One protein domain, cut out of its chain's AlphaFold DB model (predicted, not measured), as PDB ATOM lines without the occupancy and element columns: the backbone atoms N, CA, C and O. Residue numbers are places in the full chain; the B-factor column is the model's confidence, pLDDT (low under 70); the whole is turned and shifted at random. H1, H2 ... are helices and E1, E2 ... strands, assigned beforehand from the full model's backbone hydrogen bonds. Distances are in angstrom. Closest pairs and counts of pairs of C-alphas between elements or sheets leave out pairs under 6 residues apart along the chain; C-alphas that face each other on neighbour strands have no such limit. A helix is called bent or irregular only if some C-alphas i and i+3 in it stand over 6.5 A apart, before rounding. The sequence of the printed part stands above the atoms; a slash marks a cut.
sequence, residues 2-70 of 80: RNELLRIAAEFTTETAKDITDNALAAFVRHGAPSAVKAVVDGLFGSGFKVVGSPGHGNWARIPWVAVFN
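Overview. This is residues 2 to 70 of the 80 residues of the protein "NAD(P)H-hydrate repair Nnr-like enzyme with NAD(P)H-hydrate epimerase domain" of Rhizobium mongolense (UniProt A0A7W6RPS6). The long helix H2 lies in the middle, with helix H1 folded back along one side and the two-stranded hairpin E1 and E2 on the other. The printed part has 69 residues, in the order H1, H2, E1, E2; the antiparallel sheet has the order E1 - E2, and the class is mixed, helices and strands. It is compact, with a radius of gyration of the C-alphas of 12.5 A, and elongated, spanning 38 by 23 by 18 A.

Along the chain. H1, residues 2 to 15, begins at C-alpha 2 (-81.551, 81.514, -1.496), is 19.6 A long and irregular: C-alphas 10 and 13 are 7.3 A apart. H2, residues 24 to 45, is 30.0 A long and irregular, C-alphas 30 and 33 being 7.0 A apart, with a kink of 29 degrees near residue 31. E1 is residues 50 to 54; E2, residues 65 to 69, ends at C-alpha 69 (-100.746, 74.531, 0.688).

Arrangement. H1 and H2, a helical hairpin, touch at a shallow tilt of 20 degrees, opposite ways; their closest C-alphas, of Glu 4 and Ala 33, are 6.1 A apart. The closest C-alphas of H2 and E1, of Arg 30 and Gly 53, are 4.6 A apart. In hairpin E1 and E2, N 52 and O 67 are within hydrogen-bond range at 3.0 A. O i to N i+4 pairs are within range in 8 of 10 for H1 and 16 of 18 for H2.

Size, cuts and confidence. The C-alphas farthest apart, of Ala 17 and Gly 46, are 38.5 A apart. The printed part has no cut, no link is long, and no printed residue is under pLDDT 70.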
ATOM      1  N   ARG A   2     -82.567  81.644  -0.430       91.81
ATOM      2  CA  ARG A   2     -81.551  81.514  -1.496       91.81
ATOM      3  C   ARG A   2     -80.553  80.371  -1.245       91.81
ATOM      4  O   ARG A   2     -80.280  79.595  -2.151       91.81
ATOM      5  N   ASN A   3     -80.002  80.280  -0.035       95.12
ATOM      6  CA  ASN A   3     -78.933  79.328   0.282       95.12
ATOM      7  C   ASN A   3     -79.430  77.881   0.274       95.12
ATOM      8  O   ASN A   3     -78.726  76.980  -0.163       95.12
ATOM      9  N   GLU A   4     -80.666  77.667   0.703       94.06
ATOM     10  CA  GLU A   4     -81.330  76.373   0.723       94.06
ATOM     11  C   GLU A   4     -81.591  75.863  -0.701       94.06
ATOM     12  O   GLU A   4     -81.345  74.692  -0.980       94.06
ATOM     13  N   LEU A   5     -82.013  76.743  -1.620       93.38
ATOM     14  CA  LEU A   5     -82.168  76.396  -3.038       93.38
ATOM     15  C   LEU A   5     -80.823  76.076  -3.696       93.38
ATOM     16  O   LEU A   5     -80.727  75.104  -4.439       93.38
ATOM     17  N   LEU A   6     -79.781  76.860  -3.399       96.50
ATOM     18  CA  LEU A   6     -78.433  76.599  -3.910       96.50
ATOM     19  C   LEU A   6     -77.876  75.275  -3.402       96.50
ATOM     20  O   LEU A   6     -77.294  74.532  -4.183       96.50
ATOM     21  N   ARG A   7     -78.089  74.961  -2.122       96.56
ATOM     22  CA  ARG A   7     -77.693  73.682  -1.537       96.56
ATOM     23  C   ARG A   7     -78.335  72.513  -2.282       96.56
ATOM     24  O   ARG A   7     -77.635  71.597  -2.698       96.56
ATOM     25  N   ILE A   8     -79.654  72.575  -2.487       96.06
ATOM     26  CA  ILE A   8     -80.379  71.542  -3.233       96.06
ATOM     27  C   ILE A   8     -79.823  71.440  -4.651       96.06
ATOM     28  O   ILE A   8     -79.430  70.357  -5.056       96.06
ATOM     29  N   ALA A   9     -79.719  72.547  -5.387       94.88
ATOM     30  CA  ALA A   9     -79.220  72.529  -6.760       94.88
ATOM     31  C   ALA A   9     -77.786  71.977  -6.882       94.88
ATOM     32  O   ALA A   9     -77.489  71.276  -7.846       94.88
ATOM     33  N   ALA A  10     -76.917  72.276  -5.914       96.88
ATOM     34  CA  ALA A  10     -75.522  71.847  -5.919       96.88
ATOM     35  C   ALA A  10     -75.346  70.364  -5.565       96.88
ATOM     36  O   ALA A  10     -74.536  69.685  -6.185       96.88
ATOM     37  N   GLU A  11     -76.088  69.858  -4.577       97.06
ATOM     38  CA  GLU A  11     -75.905  68.495  -4.062       97.06
ATOM     39  C   GLU A  11     -76.767  67.455  -4.810       97.06
ATOM     40  O   GLU A  11     -76.455  66.264  -4.801       97.06
ATOM     41  N   PHE A  12     -77.854  67.865  -5.475       94.25
ATOM     42  CA  PHE A  12     -78.882  66.933  -5.961       94.25
ATOM     43  C   PHE A  12     -78.372  65.906  -6.979       94.25
ATOM     44  O   PHE A  12     -78.669  64.718  -6.859       94.25
ATOM     45  N   THR A  13     -77.579  66.319  -7.966       92.06
ATOM     46  CA  THR A  13     -77.073  65.403  -9.003       92.06
ATOM     47  C   THR A  13     -76.150  64.328  -8.436       92.06
ATOM     48  O   THR A  13     -76.183  63.191  -8.897       92.06
ATOM     49  N   THR A  14     -75.359  64.653  -7.415       96.69
ATOM     50  CA  THR A  14     -74.444  63.702  -6.772       96.69
ATOM     51  C   THR A  14     -75.135  62.823  -5.736       96.69
ATOM     52  O   THR A  14     -74.817  61.643  -5.622       96.69
ATOM     53  N   GLU A  15     -76.084  63.370  -4.977       97.25
ATOM     54  CA  GLU A  15     -76.778  62.620  -3.924       97.25
ATOM     55  C   GLU A  15     -77.814  61.645  -4.494       97.25
ATOM     56  O   GLU A  15     -78.013  60.573  -3.932       97.25
ATOM     57  N   THR A  16     -78.406  61.952  -5.654       96.00
ATOM     58  CA  THR A  16     -79.356  61.054  -6.344       96.00
ATOM     59  C   THR A  16     -78.724  59.776  -6.896       96.00
ATOM     60  O   THR A  16     -79.444  58.823  -7.183       96.00
ATOM     61  N   ALA A  17     -77.393  59.727  -7.012       95.56
ATOM     62  CA  ALA A  17     -76.656  58.506  -7.341       95.56
ATOM     63  C   ALA A  17     -76.505  57.548  -6.142       95.56
ATOM     64  O   ALA A  17     -76.084  56.407  -6.321       95.56
ATOM     65  N   LYS A  18     -76.816  58.012  -4.927       95.94
ATOM     66  CA  LYS A  18     -76.780  57.233  -3.684       95.94
ATOM     67  C   LYS A  18     -78.196  56.825  -3.288       95.94
ATOM     68  O   LYS A  18     -79.175  57.423  -3.738       95.94
ATOM     69  N   ASP A  19     -78.306  55.863  -2.377       95.44
ATOM     70  CA  ASP A  19     -79.596  55.525  -1.782       95.44
ATOM     71  C   ASP A  19     -80.208  56.731  -1.064       95.44
ATOM     72  O   ASP A  19     -79.518  57.546  -0.447       95.44
ATOM     73  N   ILE A  20     -81.532  56.852  -1.169       96.38
ATOM     74  CA  ILE A  20     -82.288  57.937  -0.534       96.38
ATOM     75  C   ILE A  20     -82.441  57.723   0.979       96.38
ATOM     76  O   ILE A  20     -82.657  58.683   1.726       96.38
ATOM     77  N   THR A  21     -82.365  56.469   1.428       94.81
ATOM     78  CA  THR A  21     -82.444  56.090   2.841       94.81
ATOM     79  C   THR A  21     -81.261  56.691   3.590       94.81
ATOM     80  O   THR A  21     -80.128  56.598   3.134       94.81
ATOM     81  N   ASP A  22     -81.541  57.367   4.706       93.88
ATOM     82  CA  ASP A  22     -80.557  58.076   5.539       93.88
ATOM     83  C   ASP A  22     -79.699  59.128   4.807       93.88
ATOM     84  O   ASP A  22     -78.699  59.622   5.331       93.88
ATOM     85  N   ASN A  23     -80.120  59.553   3.611       97.44
ATOM     86  CA  ASN A  23     -79.425  60.581   2.856       97.44
ATOM     87  C   ASN A  23     -79.653  61.979   3.456       97.44
ATOM     88  O   ASN A  23     -80.790  62.445   3.598       97.44
ATOM     89  N   ALA A  24     -78.561  62.687   3.755       97.94
ATOM     90  CA  ALA A  24     -78.605  63.998   4.397       97.94
ATOM     91  C   ALA A  24     -79.321  65.066   3.552       97.94
ATOM     92  O   ALA A  24     -80.069  65.887   4.097       97.94
ATOM     93  N   LEU A  25     -79.141  65.054   2.227       97.88
ATOM     94  CA  LEU A  25     -79.852  65.971   1.340       97.88
ATOM     95  C   LEU A  25     -81.335  65.606   1.254       97.88
ATOM     96  O   LEU A  25     -82.182  66.497   1.307       97.88
ATOM     97  N   ALA A  26     -81.677  64.317   1.182       97.81
ATOM     98  CA  ALA A  26     -83.074  63.889   1.187       97.81
ATOM     99  C   ALA A  26     -83.793  64.332   2.473       97.81
ATOM    100  O   ALA A  26     -84.901  64.873   2.411       97.81
ATOM    101  N   ALA A  27     -83.155  64.176   3.636       97.81
ATOM    102  CA  ALA A  27     -83.673  64.672   4.911       97.81
ATOM    103  C   ALA A  27     -83.842  66.201   4.903       97.81
ATOM    104  O   ALA A  27     -84.872  66.722   5.344       97.81
ATOM    105  N   PHE A  28     -82.876  66.926   4.337       98.19
ATOM    106  CA  PHE A  28     -82.956  68.377   4.197       98.19
ATOM    107  C   PHE A  28     -84.114  68.819   3.293       98.19
ATOM    108  O   PHE A  28     -84.876  69.702   3.679       98.19
ATOM    109  N   VAL A  29     -84.309  68.193   2.132       97.75
ATOM    110  CA  VAL A  29     -85.444  68.485   1.237       97.75
ATOM    111  C   VAL A  29     -86.776  68.144   1.906       97.75
ATOM    112  O   VAL A  29     -87.758  68.858   1.719       97.75
ATOM    113  N   ARG A  30     -86.828  67.076   2.708       97.00
ATOM    114  CA  ARG A  30     -88.056  66.640   3.387       97.00
ATOM    115  C   ARG A  30     -88.450  67.538   4.563       97.00
ATOM    116  O   ARG A  30     -89.641  67.739   4.786       97.00
ATOM    117  N   HIS A  31     -87.481  68.082   5.301       97.38
ATOM    118  CA  HIS A  31     -87.749  68.793   6.559       97.38
ATOM    119  C   HIS A  31     -87.120  70.188   6.634       97.38
ATOM    120  O   HIS A  31     -87.798  71.149   6.994       97.38
ATOM    121  N   GLY A  32     -85.846  70.324   6.264       97.69
ATOM    122  CA  GLY A  32     -85.101  71.583   6.368       97.69
ATOM    123  C   GLY A  32     -85.621  72.672   5.431       97.69
ATOM    124  O   GLY A  32     -86.049  73.731   5.888       97.69
ATOM    125  N   ALA A  33     -85.639  72.411   4.122       97.50
ATOM    126  CA  ALA A  33     -86.100  73.387   3.135       97.50
ATOM    127  C   ALA A  33     -87.573  73.805   3.342       97.50
ATOM    128  O   ALA A  33     -87.845  75.007   3.332       97.50
ATOM    129  N   PRO A  34     -88.518  72.885   3.625       97.75
ATOM    130  CA  PRO A  34     -89.888  73.247   3.992       97.75
ATOM    131  C   PRO A  34     -89.975  74.130   5.235       97.75
ATOM    132  O   PRO A  34     -90.778  75.057   5.251       97.75
ATOM    133  N   SER A  35     -89.138  73.898   6.250       97.56
ATOM    134  CA  SER A  35     -89.116  74.736   7.457       97.56
ATOM    135  C   SER A  35     -88.652  76.162   7.151       97.56
ATOM    136  O   SER A  35     -89.254  77.122   7.628       97.56
ATOM    137  N   ALA A  36     -87.637  76.317   6.295       97.00
ATOM    138  CA  ALA A  36     -87.171  77.631   5.854       97.00
ATOM    139  C   ALA A  36     -88.250  78.385   5.056       97.00
ATOM    140  O   ALA A  36     -88.476  79.572   5.287       97.00
ATOM    141  N   VAL A  37     -88.962  77.693   4.159       96.94
ATOM    142  CA  VAL A  37     -90.096  78.275   3.424       96.94
ATOM    143  C   VAL A  37     -91.235  78.638   4.379       96.94
ATOM    144  O   VAL A  37     -91.780  79.734   4.279       96.94
ATOM    145  N   LYS A  38     -91.569  77.765   5.339       96.88
ATOM    146  CA  LYS A  38     -92.618  77.997   6.343       96.88
ATOM    147  C   LYS A  38     -92.372  79.271   7.142       96.88
ATOM    148  O   LYS A  38     -93.299  80.053   7.290       96.88
ATOM    149  N   ALA A  39     -91.138  79.506   7.590       96.44
ATOM    150  CA  ALA A  39     -90.793  80.718   8.331       96.44
ATOM    151  C   ALA A  39     -91.070  82.000   7.523       96.44
ATOM    152  O   ALA A  39     -91.598  82.970   8.060       96.44
ATOM    153  N   VAL A  40     -90.763  81.991   6.221       96.25
ATOM    154  CA  VAL A  40     -91.049  83.125   5.326       96.25
ATOM    155  C   VAL A  40     -92.553  83.288   5.103       96.25
ATOM    156  O   VAL A  40     -93.070  84.396   5.211       96.25
ATOM    157  N   VAL A  41     -93.257  82.193   4.806       96.12
ATOM    158  CA  VAL A  41     -94.707  82.206   4.559       96.12
ATOM    159  C   VAL A  41     -95.464  82.703   5.789       96.12
ATOM    160  O   VAL A  41     -96.306  83.587   5.661       96.12
ATOM    161  N   ASP A  42     -95.126  82.200   6.975       96.50
ATOM    162  CA  ASP A  42     -95.760  82.619   8.227       96.50
ATOM    163  C   ASP A  42     -95.515  84.098   8.529       96.50
ATOM    164  O   ASP A  42     -96.423  84.790   8.983       96.50
ATOM    165  N   GLY A  43     -94.307  84.601   8.256       96.56
ATOM    166  CA  GLY A  43     -93.981  86.013   8.457       96.56
ATOM    167  C   GLY A  43     -94.750  86.961   7.531       96.56
ATOM    168  O   GLY A  43     -95.013  88.096   7.913       96.56
ATOM    169  N   LEU A  44     -95.119  86.507   6.331       95.62
ATOM    170  CA  LEU A  44     -95.823  87.323   5.335       95.62
ATOM    171  C   LEU A  44     -97.347  87.215   5.428       95.62
ATOM    172  O   LEU A  44     -98.045  88.195   5.178       95.62
ATOM    173  N   PHE A  45     -97.865  86.031   5.753       94.56
ATOM    174  CA  PHE A  45     -99.291  85.714   5.633       94.56
ATOM    175  C   PHE A  45     -99.924  85.209   6.936       94.56
ATOM    176  O   PHE A  45    -101.115  84.903   6.953       94.56
ATOM    177  N   GLY A  46     -99.153  85.131   8.023       92.94
ATOM    178  CA  GLY A  46     -99.581  84.525   9.279       92.94
ATOM    179  C   GLY A  46     -99.545  82.996   9.248       92.94
ATOM    180  O   GLY A  46     -99.264  82.359   8.229       92.94
ATOM    181  N   SER A  47     -99.825  82.383  10.397       90.62
ATOM    182  CA  SER A  47     -99.906  80.930  10.503       90.62
ATOM    183  C   SER A  47    -101.172  80.402   9.820       90.62
ATOM    184  O   SER A  47    -102.246  80.987   9.910       90.62
ATOM    185  N   GLY A  48    -101.057  79.265   9.133       91.12
ATOM    186  CA  GLY A  48    -102.211  78.597   8.520       91.12
ATOM    187  C   GLY A  48    -101.862  77.819   7.261       91.12
ATOM    188  O   GLY A  48    -102.470  76.790   6.986       91.12
ATOM    189  N   PHE A  49    -100.828  78.241   6.536       94.19
ATOM    190  CA  PHE A  49    -100.327  77.478   5.399       94.19
ATOM    191  C   PHE A  49     -99.554  76.242   5.854       94.19
ATOM    192  O   PHE A  49     -98.759  76.281   6.795       94.19
ATOM    193  N   LYS A  50     -99.751  75.132   5.145       95.00
ATOM    194  CA  LYS A  50     -98.994  73.895   5.325       95.00
ATOM    195  C   LYS A  50     -97.879  73.848   4.292       95.00
ATOM    196  O   LYS A  50     -98.148  73.898   3.099       95.00
ATOM    197  N   VAL A  51     -96.637  73.699   4.738       96.25
ATOM    198  CA  VAL A  51     -95.479  73.614   3.841       96.25
ATOM    199  C   VAL A  51     -94.877  72.220   3.921       96.25
ATOM    200  O   VAL A  51     -94.647  71.703   5.011       96.25
ATOM    201  N   VAL A  52     -94.664  71.590   2.767       96.62
ATOM    202  CA  VAL A  52     -94.178  70.207   2.661       96.62
ATOM    203  C   VAL A  52     -93.113  70.128   1.581       96.62
ATOM    204  O   VAL A  52     -93.235  70.789   0.555       96.62
ATOM    205  N   GLY A  53     -92.097  69.294   1.788       96.69
ATOM    206  CA  GLY A  53     -91.102  68.976   0.770       96.69
ATOM    207  C   GLY A  53     -90.993  67.482   0.531       96.69
ATOM    208  O   GLY A  53     -91.253  66.672   1.424       96.69
ATOM    209  N   SER A  54     -90.609  67.116  -0.687       96.69
ATOM    210  CA  SER A  54     -90.398  65.731  -1.083       96.69
ATOM    211  C   SER A  54     -89.144  65.592  -1.945       96.69
ATOM    212  O   SER A  54     -89.096  66.144  -3.047       96.69
ATOM    213  N   PRO A  55     -88.149  64.810  -1.491       97.12
ATOM    214  CA  PRO A  55     -87.071  64.325  -2.351       97.12
ATOM    215  C   PRO A  55     -87.495  63.108  -3.191       97.12
ATOM    216  O   PRO A  55     -86.710  62.630  -4.003       97.12
ATOM    217  N   GLY A  56     -88.704  62.577  -2.977       95.44
ATOM    218  CA  GLY A  56     -89.140  61.253  -3.423       95.44
ATOM    219  C   GLY A  56     -89.603  60.369  -2.257       95.44
ATOM    220  O   GLY A  56     -89.446  60.719  -1.080       95.44
ATOM    221  N   HIS A  57     -90.221  59.231  -2.576       91.44
ATOM    222  CA  HIS A  57     -90.709  58.247  -1.604       91.44
ATOM    223  C   HIS A  57     -90.246  56.850  -2.027       91.44
ATOM    224  O   HIS A  57     -90.586  56.396  -3.117       91.44
ATOM    225  N   GLY A  58     -89.422  56.200  -1.202       89.38
ATOM    226  CA  GLY A  58     -88.739  54.942  -1.536       89.38
ATOM    227  C   GLY A  58     -87.543  55.120  -2.477       89.38
ATOM    228  O   GLY A  58     -86.476  54.598  -2.196       89.38
ATOM    229  N   ASN A  59     -87.692  55.929  -3.528       94.44
ATOM    230  CA  ASN A  59     -86.630  56.319  -4.458       94.44
ATOM    231  C   ASN A  59     -86.593  57.840  -4.638       94.44
ATOM    232  O   ASN A  59     -87.570  58.531  -4.329       94.44
ATOM    233  N   TRP A  60     -85.488  58.356  -5.182       97.25
ATOM    234  CA  TRP A  60     -85.379  59.756  -5.592       97.25
ATOM    235  C   TRP A  60     -86.421  60.109  -6.655       97.25
ATOM    236  O   TRP A  60     -86.593  59.410  -7.655       97.25
ATOM    237  N   ALA A  61     -87.113  61.228  -6.456       94.94
ATOM    238  CA  ALA A  61     -87.877  61.855  -7.520       94.94
ATOM    239  C   ALA A  61     -86.907  62.426  -8.562       94.94
ATOM    240  O   ALA A  61     -85.852  62.937  -8.203       94.94
ATOM    241  N   ARG A  62     -87.281  62.425  -9.849       92.69
ATOM    242  CA  ARG A  62     -86.483  63.131 -10.873       92.69
ATOM    243  C   ARG A  62     -86.409  64.637 -10.621       92.69
ATOM    244  O   ARG A  62     -85.428  65.269 -10.988       92.69
ATOM    245  N   ILE A  63     -87.464  65.197 -10.031       93.12
ATOM    246  CA  ILE A  63     -87.560  66.610  -9.673       93.12
ATOM    247  C   ILE A  63     -88.059  66.672  -8.223       93.12
ATOM    248  O   ILE A  63     -89.211  66.303  -7.968       93.12
ATOM    249  N   PRO A  64     -87.215  67.088  -7.262       94.75
ATOM    250  CA  PRO A  64     -87.633  67.273  -5.883       94.75
ATOM    251  C   PRO A  64     -88.479  68.546  -5.797       94.75
ATOM    252  O   PRO A  64     -88.309  69.473  -6.592       94.75
ATOM    253  N   TRP A  65     -89.383  68.620  -4.828       95.81
ATOM    254  CA  TRP A  65     -90.272  69.775  -4.704       95.81
ATOM    255  C   TRP A  65     -90.463  70.218  -3.260       95.81
ATOM    256  O   TRP A  65     -90.334  69.430  -2.323       95.81
ATOM    257  N   VAL A  66     -90.805  71.496  -3.103       96.31
ATOM    258  CA  VAL A  66     -91.320  72.101  -1.872       96.31
ATOM    259  C   VAL A  66     -92.593  72.854  -2.246       96.31
ATOM    260  O   VAL A  66     -92.590  73.628  -3.200       96.31
ATOM    261  N   ALA A  67     -93.682  72.604  -1.527       95.06
ATOM    262  CA  ALA A  67     -95.003  73.144  -1.818       95.06
ATOM    263  C   ALA A  67     -95.597  73.844  -0.594       95.06
ATOM    264  O   ALA A  67     -95.386  73.417   0.543       95.06
ATOM    265  N   VAL A  68     -96.365  74.903  -0.853       94.69
ATOM    266  CA  VAL A  68     -97.132  75.666   0.135       94.69
ATOM    267  C   VAL A  68     -98.611  75.435  -0.157       94.69
ATOM    268  O   VAL A  68     -99.093  75.768  -1.235       94.69
ATOM    269  N   PHE A  69     -99.328  74.852   0.794       94.00
ATOM    270  CA  PHE A  69    -100.746  74.531   0.688       94.00
ATOM    271  C   PHE A  69    -101.557  75.448   1.592       94.00
ATOM    272  O   PHE A  69    -101.202  75.635   2.757       94.00
ATOM    273  N   ASN A  70    -102.666  75.973   1.075       90.69
ATOM    274  CA  ASN A  70    -103.711  76.564   1.900       90.69
ATOM    275  C   ASN A  70    -104.696  75.453   2.300       90.69
ATOM    276  O   ASN A  70    -105.453  75.018   1.429       90.69
TER     277      ASN A  70